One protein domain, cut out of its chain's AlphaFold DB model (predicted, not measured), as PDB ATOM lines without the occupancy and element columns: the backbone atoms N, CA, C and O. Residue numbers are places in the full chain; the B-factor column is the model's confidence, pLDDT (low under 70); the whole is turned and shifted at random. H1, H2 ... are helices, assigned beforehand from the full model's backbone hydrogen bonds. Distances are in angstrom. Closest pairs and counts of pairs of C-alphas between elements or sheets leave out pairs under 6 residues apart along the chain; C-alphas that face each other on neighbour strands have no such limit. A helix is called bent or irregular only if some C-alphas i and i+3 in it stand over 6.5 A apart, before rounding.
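This is residues 4 to 93 of the 107 residues of an uncharacterized protein of Citrobacter sp. BDA59-3 (UniProt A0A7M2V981). A long kinked helix, H2, is crossed by H3 and by short H5, while H1 and H4 extend the two ends. Residues 69 to 85 loop back from H4 to H5. The printed part has 90 residues, 65 of them in five named helices, H1 to H5 in order along the chain, with no named strand; its class is all helix, and the whole is compact, with a radius of gyration of the C-alphas of 14.0 A and spans of 47 by 23 by 22 A.

H2, residues 13 to 35, is the hub, with a kink of 52 degrees near residue 29. H3, residues 40 to 53, touches it; the closest C-alphas, of Ala 27 and Leu 47, are 5.6 A apart. H5, residues 86 to 92, touches H2 residues 17 to 21 alone, about perpendicular at 76 degrees; the closest C-alphas, of Val 17 and Ile 89, are 6.4 A apart. H4, residues 55 to 68, only just touches H2, with 3 pairs of C-alphas within 8 A, the closest those of Tyr 34 and Leu 66, 7.6 A. H1, residues 4 to 10, touches H2 only at the corner, only just, with 3 pairs; the closest C-alphas, of Tyr 9 and Gly 15, are 5.2 A apart. Every O i to N i+4 pair is within hydrogen-bond range in H1, H3 and H5, against 17 of 19 in H2 and 7 of 10 in H4.

H2 is 28.5 A long, H3 and H4 19.8 A each. H2 is irregular, with C-alphas 30 and 33 7.7 A apart, and H4 only just, with C-alphas 63 and 66 6.50 A apart. C-alpha 4 of H1 is at (-31.962, 23.777, 61.773), C-alpha 92 of H5 at (-20.159, 38.231, 75.221).

The farthest C-alphas, of Leu 4 and Asn 68, are 47.4 A apart. The printed part has no cut, H4 to H5 is a long link, and pLDDT is under 70 in residues 64 to 93.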
ATOM      1  N   LEU A   4     -33.293  24.275  62.107       79.25
ATOM      2  CA  LEU A   4     -31.962  23.777  61.773       79.25
ATOM      3  C   LEU A   4     -30.901  24.883  61.853       79.25
ATOM      4  O   LEU A   4     -29.794  24.616  62.306       79.25
ATOM      5  N   ASP A   5     -31.244  26.119  61.488       71.81
ATOM      6  CA  ASP A   5     -30.330  27.267  61.576       71.81
ATOM      7  C   ASP A   5     -30.015  27.620  63.032       71.81
ATOM      8  O   ASP A   5     -28.867  27.901  63.360       71.81
ATOM      9  N   ILE A   6     -31.006  27.520  63.926       72.69
ATOM     10  CA  ILE A   6     -30.801  27.712  65.370       72.69
ATOM     11  C   ILE A   6     -29.866  26.633  65.923       72.69
ATOM     12  O   ILE A   6     -28.927  26.948  66.647       72.69
ATOM     13  N   LEU A   7     -30.086  25.363  65.571       74.19
ATOM     14  CA  LEU A   7     -29.218  24.269  66.018       74.19
ATOM     15  C   LEU A   7     -27.790  24.423  65.486       74.19
ATOM     16  O   LEU A   7     -26.840  24.266  66.247       74.19
ATOM     17  N   ARG A   8     -27.638  24.784  64.206       77.94
ATOM     18  CA  ARG A   8     -26.338  25.071  63.584       77.94
ATOM     19  C   ARG A   8     -25.628  26.234  64.260       77.94
ATOM     20  O   ARG A   8     -24.423  26.168  64.451       77.94
ATOM     21  N   TYR A   9     -26.370  27.263  64.651       76.62
ATOM     22  CA  TYR A   9     -25.814  28.381  65.394       76.62
ATOM     23  C   TYR A   9     -25.354  27.956  66.791       76.62
ATOM     24  O   TYR A   9     -24.216  28.221  67.163       76.62
ATOM     25  N   LEU A  10     -26.196  27.240  67.543       73.38
ATOM     26  CA  LEU A  10     -25.896  26.809  68.913       73.38
ATOM     27  C   LEU A  10     -24.634  25.946  69.025       73.38
ATOM     28  O   LEU A  10     -23.970  26.007  70.053       73.38
ATOM     29  N   VAL A  11     -24.290  25.167  67.993       75.69
ATOM     30  CA  VAL A  11     -23.071  24.336  67.991       75.69
ATOM     31  C   VAL A  11     -21.795  25.098  67.618       75.69
ATOM     32  O   VAL A  11     -20.710  24.532  67.711       75.69
ATOM     33  N   THR A  12     -21.894  26.366  67.208       82.44
ATOM     34  CA  THR A  12     -20.719  27.238  67.065       82.44
ATOM     35  C   THR A  12     -20.221  27.702  68.434       82.44
ATOM     36  O   THR A  12     -20.980  27.717  69.409       82.44
ATOM     37  N   ASP A  13     -18.963  28.143  68.509       76.62
ATOM     38  CA  ASP A  13     -18.414  28.756  69.724       76.62
ATOM     39  C   ASP A  13     -19.246  29.968  70.172       76.62
ATOM     40  O   ASP A  13     -19.571  30.101  71.352       76.62
ATOM     41  N   GLU A  14     -19.649  30.825  69.231       80.06
ATOM     42  CA  GLU A  14     -20.449  32.019  69.509       80.06
ATOM     43  C   GLU A  14     -21.842  31.658  70.042       80.06
ATOM     44  O   GLU A  14     -22.257  32.137  71.098       80.06
ATOM     45  N   GLY A  15     -22.546  30.747  69.364       74.81
ATOM     46  CA  GLY A  15     -23.868  30.302  69.795       74.81
ATOM     47  C   GLY A  15     -23.838  29.557  71.129       74.81
ATOM     48  O   GLY A  15     -24.727  29.758  71.957       74.81
ATOM     49  N   THR A  16     -22.786  28.777  71.395       75.88
ATOM     50  CA  THR A  16     -22.564  28.142  72.702       75.88
ATOM     51  C   THR A  16     -22.402  29.192  73.798       75.88
ATOM     52  O   THR A  16     -23.006  29.075  74.869       75.88
ATOM     53  N   VAL A  17     -21.619  30.241  73.537       77.06
ATOM     54  CA  VAL A  17     -21.412  31.341  74.482       77.06
ATOM     55  C   VAL A  17     -22.714  32.108  74.725       77.06
ATOM     56  O   VAL A  17     -23.072  32.316  75.884       77.06
ATOM     57  N   HIS A  18     -23.466  32.467  73.683       80.50
ATOM     58  CA  HIS A  18     -24.749  33.162  73.833       80.50
ATOM     59  C   HIS A  18     -25.796  32.322  74.564       80.50
ATOM     60  O   HIS A  18     -26.528  32.834  75.412       80.50
ATOM     61  N   PHE A  19     -25.842  31.017  74.302       77.31
ATOM     62  CA  PHE A  19     -26.722  30.117  75.035       77.31
ATOM     63  C   PHE A  19     -26.330  30.022  76.513       77.31
ATOM     64  O   PHE A  19     -27.180  30.182  77.392       77.31
ATOM     65  N   ALA A  20     -25.042  29.829  76.809       75.56
ATOM     66  CA  ALA A  20     -24.545  29.813  78.181       75.56
ATOM     67  C   ALA A  20     -24.839  31.139  78.902       75.56
ATOM     68  O   ALA A  20     -25.293  31.129  80.045       75.56
ATOM     69  N   ALA A  21     -24.656  32.273  78.225       78.81
ATOM     70  CA  ALA A  21     -24.977  33.605  78.722       78.81
ATOM     71  C   ALA A  21     -26.464  33.771  79.064       78.81
ATOM     72  O   ALA A  21     -26.792  34.202  80.171       78.81
ATOM     73  N   LEU A  22     -27.366  33.394  78.151       78.38
ATOM     74  CA  LEU A  22     -28.815  33.422  78.378       78.38
ATOM     75  C   LEU A  22     -29.203  32.586  79.601       78.38
ATOM     76  O   LEU A  22     -29.992  33.018  80.444       78.38
ATOM     77  N   MET A  23     -28.606  31.404  79.732       77.12
ATOM     78  CA  MET A  23     -28.872  30.509  80.851       77.12
ATOM     79  C   MET A  23     -28.303  31.034  82.174       77.12
ATOM     80  O   MET A  23     -28.972  30.931  83.202       77.12
ATOM     81  N   ILE A  24     -27.115  31.648  82.165       79.50
ATOM     82  CA  ILE A  24     -26.530  32.319  83.337       79.50
ATOM     83  C   ILE A  24     -27.368  33.537  83.740       79.50
ATOM     84  O   ILE A  24     -27.574  33.752  84.932       79.50
ATOM     85  N   LYS A  25     -27.905  34.305  82.783       82.62
ATOM     86  CA  LYS A  25     -28.824  35.419  83.064       82.62
ATOM     87  C   LYS A  25     -30.084  34.922  83.772       82.62
ATOM     88  O   LYS A  25     -30.412  35.421  84.841       82.62
ATOM     89  N   LYS A  26     -30.711  33.860  83.257       79.75
ATOM     90  CA  LYS A  26     -31.861  33.218  83.915       79.75
ATOM     91  C   LYS A  26     -31.511  32.692  85.312       79.75
ATOM     92  O   LYS A  26     -32.293  32.844  86.246       79.75
ATOM     93  N   ALA A  27     -30.336  32.080  85.469       82.19
ATOM     94  CA  ALA A  27     -29.835  31.646  86.771       82.19
ATOM     95  C   ALA A  27     -29.678  32.829  87.732       82.19
ATOM     96  O   ALA A  27     -30.019  32.704  88.906       82.19
ATOM     97  N   LYS A  28     -29.187  33.972  87.235       85.31
ATOM     98  CA  LYS A  28     -29.022  35.200  88.012       85.31
ATOM     99  C   LYS A  28     -30.367  35.676  88.520       85.31
ATOM    100  O   LYS A  28     -30.493  35.816  89.724       85.31
ATOM    101  N   ASP A  29     -31.375  35.801  87.666       85.81
ATOM    102  CA  ASP A  29     -32.708  36.263  88.076       85.81
ATOM    103  C   ASP A  29     -33.313  35.396  89.200       85.81
ATOM    104  O   ASP A  29     -33.937  35.914  90.122       85.81
ATOM    105  N   ILE A  30     -33.061  34.081  89.181       85.00
ATOM    106  CA  ILE A  30     -33.534  33.131  90.205       85.00
ATOM    107  C   ILE A  30     -32.697  33.194  91.491       85.00
ATOM    108  O   ILE A  30     -33.225  33.020  92.589       85.00
ATOM    109  N   MET A  31     -31.380  33.358  91.361       83.19
ATOM    110  CA  MET A  31     -30.434  33.221  92.469       83.19
ATOM    111  C   MET A  31     -30.039  34.559  93.109       83.19
ATOM    112  O   MET A  31     -29.450  34.538  94.186       83.19
ATOM    113  N   ASN A  32     -30.338  35.702  92.476       85.00
ATOM    114  CA  ASN A  32     -29.766  37.011  92.814       85.00
ATOM    115  C   ASN A  32     -29.958  37.371  94.289       85.00
ATOM    116  O   ASN A  32     -28.991  37.706  94.964       85.00
ATOM    117  N   SER A  33     -31.178  37.213  94.810       84.12
ATOM    118  CA  SER A  33     -31.515  37.520  96.207       84.12
ATOM    119  C   SER A  33     -30.721  36.707  97.232       84.12
ATOM    120  O   SER A  33     -30.644  37.092  98.388       84.12
ATOM    121  N   TYR A  34     -30.145  35.574  96.826       80.75
ATOM    122  CA  TYR A  34     -29.386  34.679  97.696       80.75
ATOM    123  C   TYR A  34     -27.874  34.884  97.614       80.75
ATOM    124  O   TYR A  34     -27.140  34.325  98.426       80.75
ATOM    125  N   ILE A  35     -27.393  35.593  96.590       81.75
ATOM    126  CA  ILE A  35     -25.960  35.675  96.284       81.75
ATOM    127  C   ILE A  35     -25.444  37.103  96.159       81.75
ATOM    128  O   ILE A  35     -24.237  37.270  96.026       81.75
ATOM    129  N   ILE A  36     -26.318  38.114  96.179       83.31
ATOM    130  CA  ILE A  36     -25.953  39.511  95.914       83.31
ATOM    131  C   ILE A  36     -24.848  40.027  96.845       83.31
ATOM    132  O   ILE A  36     -23.947  40.722  96.381       83.31
ATOM    133  N   ASP A  37     -24.854  39.586  98.103       80.62
ATOM    134  CA  ASP A  37     -23.872  39.983  99.120       80.62
ATOM    135  C   ASP A  37     -22.574  39.158  99.069       80.62
ATOM    136  O   ASP A  37     -21.611  39.436  99.784       80.62
ATOM    137  N   LEU A  38     -22.510  38.123  98.224       77.56
ATOM    138  CA  LEU A  38     -21.306  37.312  98.071       77.56
ATOM    139  C   LEU A  38     -20.292  38.005  97.154       77.56
ATOM    140  O   LEU A  38     -20.672  38.696  96.211       77.56
ATOM    141  N   PRO A  39     -18.985  37.738  97.311       76.81
ATOM    142  CA  PRO A  39     -17.988  38.195  96.350       76.81
ATOM    143  C   PRO A  39     -18.325  37.741  94.923       76.81
ATOM    144  O   PRO A  39     -18.681  36.580  94.710       76.81
ATOM    145  N   GLN A  40     -18.121  38.613  93.930       75.94
ATOM    146  CA  GLN A  40     -18.478  38.372  92.520       75.94
ATOM    147  C   GLN A  40     -18.007  37.003  91.991       75.94
ATOM    148  O   GLN A  40     -18.737  36.305  91.296       75.94
ATOM    149  N   ARG A  41     -16.806  36.555  92.377       72.19
ATOM    150  CA  ARG A  41     -16.276  35.237  91.985       72.19
ATOM    151  C   ARG A  41     -17.113  34.067  92.524       72.19
ATOM    152  O   ARG A  41     -17.265  33.063  91.832       72.19
ATOM    153  N   LYS A  42     -17.639  34.180  93.750       75.06
ATOM    154  CA  LYS A  42     -18.559  33.185  94.323       75.06
ATOM    155  C   LYS A  42     -19.902  33.229  93.599       75.06
ATOM    156  O   LYS A  42     -20.409  32.167  93.250       75.06
ATOM    157  N   GLN A  43     -20.421  34.425  93.307       80.25
ATOM    158  CA  GLN A  43     -21.659  34.579  92.539       80.25
ATOM    159  C   GLN A  43     -21.564  33.850  91.194       80.25
ATOM    160  O   GLN A  43     -22.382  32.987  90.897       80.25
ATOM    161  N   GLU A  44     -20.514  34.113  90.416       76.69
ATOM    162  CA  GLU A  44     -20.312  33.476  89.112       76.69
ATOM    163  C   GLU A  44     -20.222  31.947  89.206       76.69
ATOM    164  O   GLU A  44     -20.871  31.238  88.437       76.69
ATOM    165  N   ALA A  45     -19.473  31.415  90.177       78.38
ATOM    166  CA  ALA A  45     -19.372  29.969  90.373       78.38
ATOM    167  C   ALA A  45     -20.727  29.331  90.724       78.38
ATOM    168  O   ALA A  45     -21.045  28.254  90.214       78.38
ATOM    169  N   ILE A  46     -21.541  30.000  91.546       79.12
ATOM    170  CA  ILE A  46     -22.893  29.562  91.911       79.12
ATOM    171  C   ILE A  46     -23.809  29.556  90.684       79.12
ATOM    172  O   ILE A  46     -24.480  28.555  90.436       79.12
ATOM    173  N   LEU A  47     -23.792  30.620  89.877       83.56
ATOM    174  CA  LEU A  47     -24.619  30.730  88.671       83.56
ATOM    175  C   LEU A  47     -24.269  29.660  87.632       83.56
ATOM    176  O   LEU A  47     -25.156  29.007  87.084       83.56
ATOM    177  N   VAL A  48     -22.978  29.411  87.419       79.88
ATOM    178  CA  VAL A  48     -22.496  28.344  86.531       79.88
ATOM    179  C   VAL A  48     -22.875  26.959  87.056       79.88
ATOM    180  O   VAL A  48     -23.231  26.062  86.291       79.88
ATOM    181  N   THR A  49     -22.803  26.751  88.368       81.44
ATOM    182  CA  THR A  49     -23.160  25.460  88.966       81.44
ATOM    183  C   THR A  49     -24.662  25.217  88.891       81.44
ATOM    184  O   THR A  49     -25.077  24.105  88.564       81.44
ATOM    185  N   TYR A  50     -25.474  26.259  89.093       81.62
ATOM    186  CA  TYR A  50     -26.910  26.203  88.847       81.62
ATOM    187  C   TYR A  50     -27.216  25.907  87.376       81.62
ATOM    188  O   TYR A  50     -28.034  25.037  87.110       81.62
ATOM    189  N   PHE A  51     -26.520  26.527  86.418       77.75
ATOM    190  CA  PHE A  51     -26.655  26.170  85.000       77.75
ATOM    191  C   PHE A  51     -26.436  24.666  84.757       77.75
ATOM    192  O   PHE A  51     -27.220  24.031  84.059       77.75
ATOM    193  N   LYS A  52     -25.411  24.076  85.381       79.12
ATOM    194  CA  LYS A  52     -25.084  22.652  85.209       79.12
ATOM    195  C   LYS A  52     -26.040  21.691  85.921       79.12
ATOM    196  O   LYS A  52     -26.190  20.559  85.481       79.12
ATOM    197  N   GLN A  53     -26.586  22.082  87.072       80.31
ATOM    198  CA  GLN A  53     -27.242  21.157  88.012       80.31
ATOM    199  C   GLN A  53     -28.705  21.515  88.331       80.31
ATOM    200  O   GLN A  53     -29.399  20.741  88.996       80.31
ATOM    201  N   GLY A  54     -29.171  22.682  87.892       80.75
ATOM    202  CA  GLY A  54     -30.528  23.187  88.072       80.75
ATOM    203  C   GLY A  54     -30.984  23.277  89.530       80.75
ATOM    204  O   GLY A  54     -30.206  23.469  90.470       80.75
ATOM    205  N   ASP A  55     -32.287  23.094  89.735       83.88
ATOM    206  CA  ASP A  55     -32.957  23.273  91.029       83.88
ATOM    207  C   ASP A  55     -32.491  22.312  92.128       83.88
ATOM    208  O   ASP A  55     -32.661  22.596  93.320       83.88
ATOM    209  N   LYS A  56     -31.867  21.184  91.763       82.25
ATOM    210  CA  LYS A  56     -31.214  20.294  92.732       82.25
ATOM    211  C   LYS A  56     -30.086  21.026  93.461       82.25
ATOM    212  O   LYS A  56     -29.984  20.921  94.683       82.25
ATOM    213  N   TYR A  57     -29.285  21.800  92.729       83.88
ATOM    214  CA  TYR A  57     -28.233  22.616  93.319       83.88
ATOM    215  C   TYR A  57     -28.804  23.767  94.143       83.88
ATOM    216  O   TYR A  57     -28.398  23.920  95.290       83.88
ATOM    217  N   ARG A  58     -29.802  24.507  93.628       83.00
ATOM    218  CA  ARG A  58     -30.442  25.612  94.372       83.00
ATOM    219  C   ARG A  58     -30.935  25.167  95.746       83.00
ATOM    220  O   ARG A  58     -30.603  25.798  96.743       83.00
ATOM    221  N   ARG A  59     -31.701  24.073  95.810       83.69
ATOM    222  CA  ARG A  59     -32.243  23.552  97.079       83.69
ATOM    223  C   ARG A  59     -31.129  23.225  98.072       83.69
ATOM    224  O   ARG A  59     -31.193  23.637  99.228       83.69
ATOM    225  N   LYS A  60     -30.071  22.555  97.605       81.38
ATOM    226  CA  LYS A  60     -28.897  22.246  98.427       81.38
ATOM    227  C   LYS A  60     -28.182  23.521  98.886       81.38
ATOM    228  O   LYS A  60     -27.936  23.667 100.078       81.38
ATOM    229  N   PHE A  61     -27.918  24.455  97.977       79.12
ATOM    230  CA  PHE A  61     -27.257  25.726  98.263       79.12
ATOM    231  C   PHE A  61     -28.013  26.540  99.320       79.12
ATOM    232  O   PHE A  61     -27.424  26.905 100.331       79.12
ATOM    233  N   ILE A  62     -29.325  26.738  99.156       77.88
ATOM    234  CA  ILE A  62     -30.152  27.469 100.129       77.88
ATOM    235  C   ILE A  62     -30.142  26.760 101.490       77.88
ATOM    236  O   ILE A  62     -29.918  27.395 102.516       77.88
ATOM    237  N   SER A  63     -30.318  25.435 101.507       74.56
ATOM    238  CA  SER A  63     -30.354  24.666 102.760       74.56
ATOM    239  C   SER A  63     -29.022  24.642 103.522       74.56
ATOM    240  O   SER A  63     -29.032  24.527 104.744       74.56
ATOM    241  N   THR A  64     -27.887  24.729 102.816       68.62
ATOM    242  CA  THR A  64     -26.549  24.494 103.386       68.62
ATOM    243  C   THR A  64     -25.748  25.785 103.566       68.62
ATOM    244  O   THR A  64     -25.111  25.963 104.601       68.62
ATOM    245  N   SER A  65     -25.760  26.679 102.574       62.19
ATOM    246  CA  SER A  65     -24.911  27.878 102.541       62.19
ATOM    247  C   SER A  65     -25.538  29.065 103.274       62.19
ATOM    248  O   SER A  65     -24.838  29.745 104.015       62.19
ATOM    249  N   LEU A  66     -26.851  29.291 103.131       61.16
ATOM    250  CA  LEU A  66     -27.527  30.436 103.767       61.16
ATOM    251  C   LEU A  66     -27.864  30.209 105.242       61.16
ATOM    252  O   LEU A  66     -27.954  31.170 105.994       61.16
ATOM    253  N   LYS A  67     -28.045  28.954 105.669       50.88
ATOM    254  CA  LYS A  67     -28.379  28.658 107.068       50.88
ATOM    255  C   LYS A  67     -27.179  28.740 108.013       50.88
ATOM    256  O   LYS A  67     -27.386  29.067 109.172       50.88
ATOM    257  N   ASN A  68     -25.961  28.440 107.546       50.00
ATOM    258  CA  ASN A  68     -24.874  28.081 108.466       50.00
ATOM    259  C   ASN A  68     -23.496  28.713 108.202       50.00
ATOM    260  O   ASN A  68     -22.662  28.624 109.099       50.00
ATOM    261  N   ASN A  69     -23.188  29.298 107.030       59.59
ATOM    262  CA  ASN A  69     -21.853  29.888 106.822       59.59
ATOM    263  C   ASN A  69     -21.732  30.802 105.570       59.59
ATOM    264  O   ASN A  69     -21.495  30.289 104.471       59.59
ATOM    265  N   PRO A  70     -21.776  32.141 105.718       55.78
ATOM    266  CA  PRO A  70     -21.499  33.097 104.631       55.78
ATOM    267  C   PRO A  70     -20.092  32.945 104.014       55.78
ATOM    268  O   PRO A  70     -19.870  33.209 102.827       55.78
ATOM    269  N   GLU A  71     -19.137  32.432 104.794       55.50
ATOM    270  CA  GLU A  71     -17.754  32.195 104.373       55.50
ATOM    271  C   GLU A  71     -17.544  30.850 103.671       55.50
ATOM    272  O   GLU A  71     -16.419  30.533 103.270       55.50
ATOM    273  N   ALA A  72     -18.609  30.070 103.438       59.88
ATOM    274  CA  ALA A  72     -18.521  28.797 102.730       59.88
ATOM    275  C   ALA A  72     -17.705  28.947 101.432       59.88
ATOM    276  O   ALA A  72     -17.970  29.802 100.574       59.88
ATOM    277  N   ARG A  73     -16.636  28.149 101.325       55.16
ATOM    278  CA  ARG A  73     -15.752  28.125 100.157       55.16
ATOM    279  C   ARG A  73     -16.430  27.362  99.020       55.16
ATOM    280  O   ARG A  73     -17.128  26.379  99.263       55.16
ATOM    281  N   ILE A  74     -16.172  27.808  97.792       56.09
ATOM    282  CA  ILE A  74     -16.576  27.112  96.564       56.09
ATOM    283  C   ILE A  74     -15.979  25.696  96.605       56.09
ATOM    284  O   ILE A  74     -14.773  25.542  96.818       56.09
ATOM    285  N   LYS A  75     -16.809  24.664  96.447       57.53
ATOM    286  CA  LYS A  75     -16.392  23.256  96.504       57.53
ATOM    287  C   LYS A  75     -15.861  22.775  95.145       57.53
ATOM    288  O   LYS A  75     -16.293  23.273  94.102       57.53
ATOM    289  N   PRO A  76     -14.968  21.767  95.115       46.94
ATOM    290  CA  PRO A  76     -14.556  21.122  93.870       46.94
ATOM    291  C   PRO A  76     -15.770  20.673  93.036       46.94
ATOM    292  O   PRO A  76     -16.667  20.004  93.546       46.94
ATOM    293  N   GLY A  77     -15.813  21.072  91.760       55.00
ATOM    294  CA  GLY A  77     -16.931  20.803  90.840       55.00
ATOM    295  C   GLY A  77     -17.866  21.996  90.594       55.00
ATOM    296  O   GLY A  77     -18.558  22.017  89.567       55.00
ATOM    297  N   GLU A  78     -17.828  23.011  91.460       55.69
ATOM    298  CA  GLU A  78     -18.516  24.291  91.268       55.69
ATOM    299  C   GLU A  78     -17.677  25.223  90.369       55.69
ATOM    300  O   GLU A  78     -16.470  25.370  90.562       55.69
ATOM    301  N   GLY A  79     -18.280  25.801  89.323       54.00
ATOM    302  CA  GLY A  79     -17.590  26.702  88.374       54.00
ATOM    303  C   GLY A  79     -16.495  26.071  87.487       54.00
ATOM    304  O   GLY A  79     -15.859  26.771  86.695       54.00
ATOM    305  N   CYS A  80     -16.248  24.759  87.595       55.91
ATOM    306  CA  CYS A  80     -15.146  24.092  86.891       55.91
ATOM    307  C   CYS A  80     -15.284  24.177  85.351       55.91
ATOM    308  O   CYS A  80     -16.370  23.966  84.810       55.91
ATOM    309  N   ARG A  81     -14.157  24.476  84.676       51.47
ATOM    310  CA  ARG A  81     -13.948  24.874  83.259       51.47
ATOM    311  C   ARG A  81     -14.492  26.238  82.827       51.47
ATOM    312  O   ARG A  81     -13.812  26.915  82.064       51.47
ATOM    313  N   THR A  82     -15.616  26.708  83.358       54.19
ATOM    314  CA  THR A  82     -16.150  28.040  83.009       54.19
ATOM    315  C   THR A  82     -15.246  29.176  83.493       54.19
ATOM    316  O   THR A  82     -15.078  30.166  82.787       54.19
ATOM    317  N   CYS A  83     -14.551  28.993  84.623       55.56
ATOM    318  CA  CYS A  83     -13.510  29.920  85.082       55.56
ATOM    319  C   CYS A  83     -12.363  30.120  84.071       55.56
ATOM    320  O   CYS A  83     -11.757  31.186  84.065       55.56
ATOM    321  N   PHE A  84     -12.067  29.133  83.214       55.28
ATOM    322  CA  PHE A  84     -11.016  29.249  82.189       55.28
ATOM    323  C   PHE A  84     -11.483  30.023  80.949       55.28
ATOM    324  O   PHE A  84     -10.660  30.579  80.234       55.28
ATOM    325  N   GLN A  85     -12.796  30.098  80.716       60.31
ATOM    326  CA  GLN A  85     -13.407  30.871  79.625       60.31
ATOM    327  C   GLN A  85     -14.051  32.172  80.131       60.31
ATOM    328  O   GLN A  85     -14.794  32.827  79.403       60.31
ATOM    329  N   ARG A  86     -13.770  32.556  81.386       63.97
ATOM    330  CA  ARG A  86     -14.423  33.664  82.097       63.97
ATOM    331  C   ARG A  86     -14.386  34.968  81.304       63.97
ATOM    332  O   ARG A  86     -15.400  35.647  81.230       63.97
ATOM    333  N   LYS A  87     -13.247  35.271  80.675       65.19
ATOM    334  CA  LYS A  87     -13.055  36.461  79.835       65.19
ATOM    335  C   LYS A  87     -13.971  36.461  78.610       65.19
ATOM    336  O   LYS A  87     -14.787  37.360  78.482       65.19
ATOM    337  N   LYS A  88     -13.944  35.388  77.810       62.84
ATOM    338  CA  LYS A  88     -14.815  35.237  76.628       62.84
ATOM    339  C   LYS A  88     -16.302  35.340  76.976       62.84
ATOM    340  O   LYS A  88     -17.072  35.935  76.234       62.84
ATOM    341  N   ILE A  89     -16.702  34.773  78.116       65.75
ATOM    342  CA  ILE A  89     -18.085  34.858  78.602       65.75
ATOM    343  C   ILE A  89     -18.421  36.292  79.007       65.75
ATOM    344  O   ILE A  89     -19.477  36.783  78.633       65.75
ATOM    345  N   SER A  90     -17.529  36.955  79.746       65.75
ATOM    346  CA  SER A  90     -17.689  38.344  80.181       65.75
ATOM    347  C   SER A  90     -17.880  39.298  79.004       65.75
ATOM    348  O   SER A  90     -18.808  40.107  79.026       65.75
ATOM    349  N   ASP A  91     -17.045  39.152  77.973       69.94
ATOM    350  CA  ASP A  91     -17.088  39.961  76.755       69.94
ATOM    351  C   ASP A  91     -18.425  39.776  76.022       69.94
ATOM    352  O   ASP A  91     -19.081  40.752  75.670       69.94
ATOM    353  N   ALA A  92     -18.892  38.531  75.888       67.00
ATOM    354  CA  ALA A  92     -20.159  38.231  75.221       67.00
ATOM    355  C   ALA A  92     -21.407  38.718  75.980       67.00
ATOM    356  O   ALA A  92     -22.453  38.926  75.368       67.00
ATOM    357  N   ILE A  93     -21.327  38.905  77.302       59.16
ATOM    358  CA  ILE A  93     -22.446  39.425  78.115       59.16
ATOM    359  C   ILE A  93     -22.323  40.914  78.450       59.16
ATOM    360  O   ILE A  93     -23.157  41.435  79.192       59.16
TER     361      ILE A  93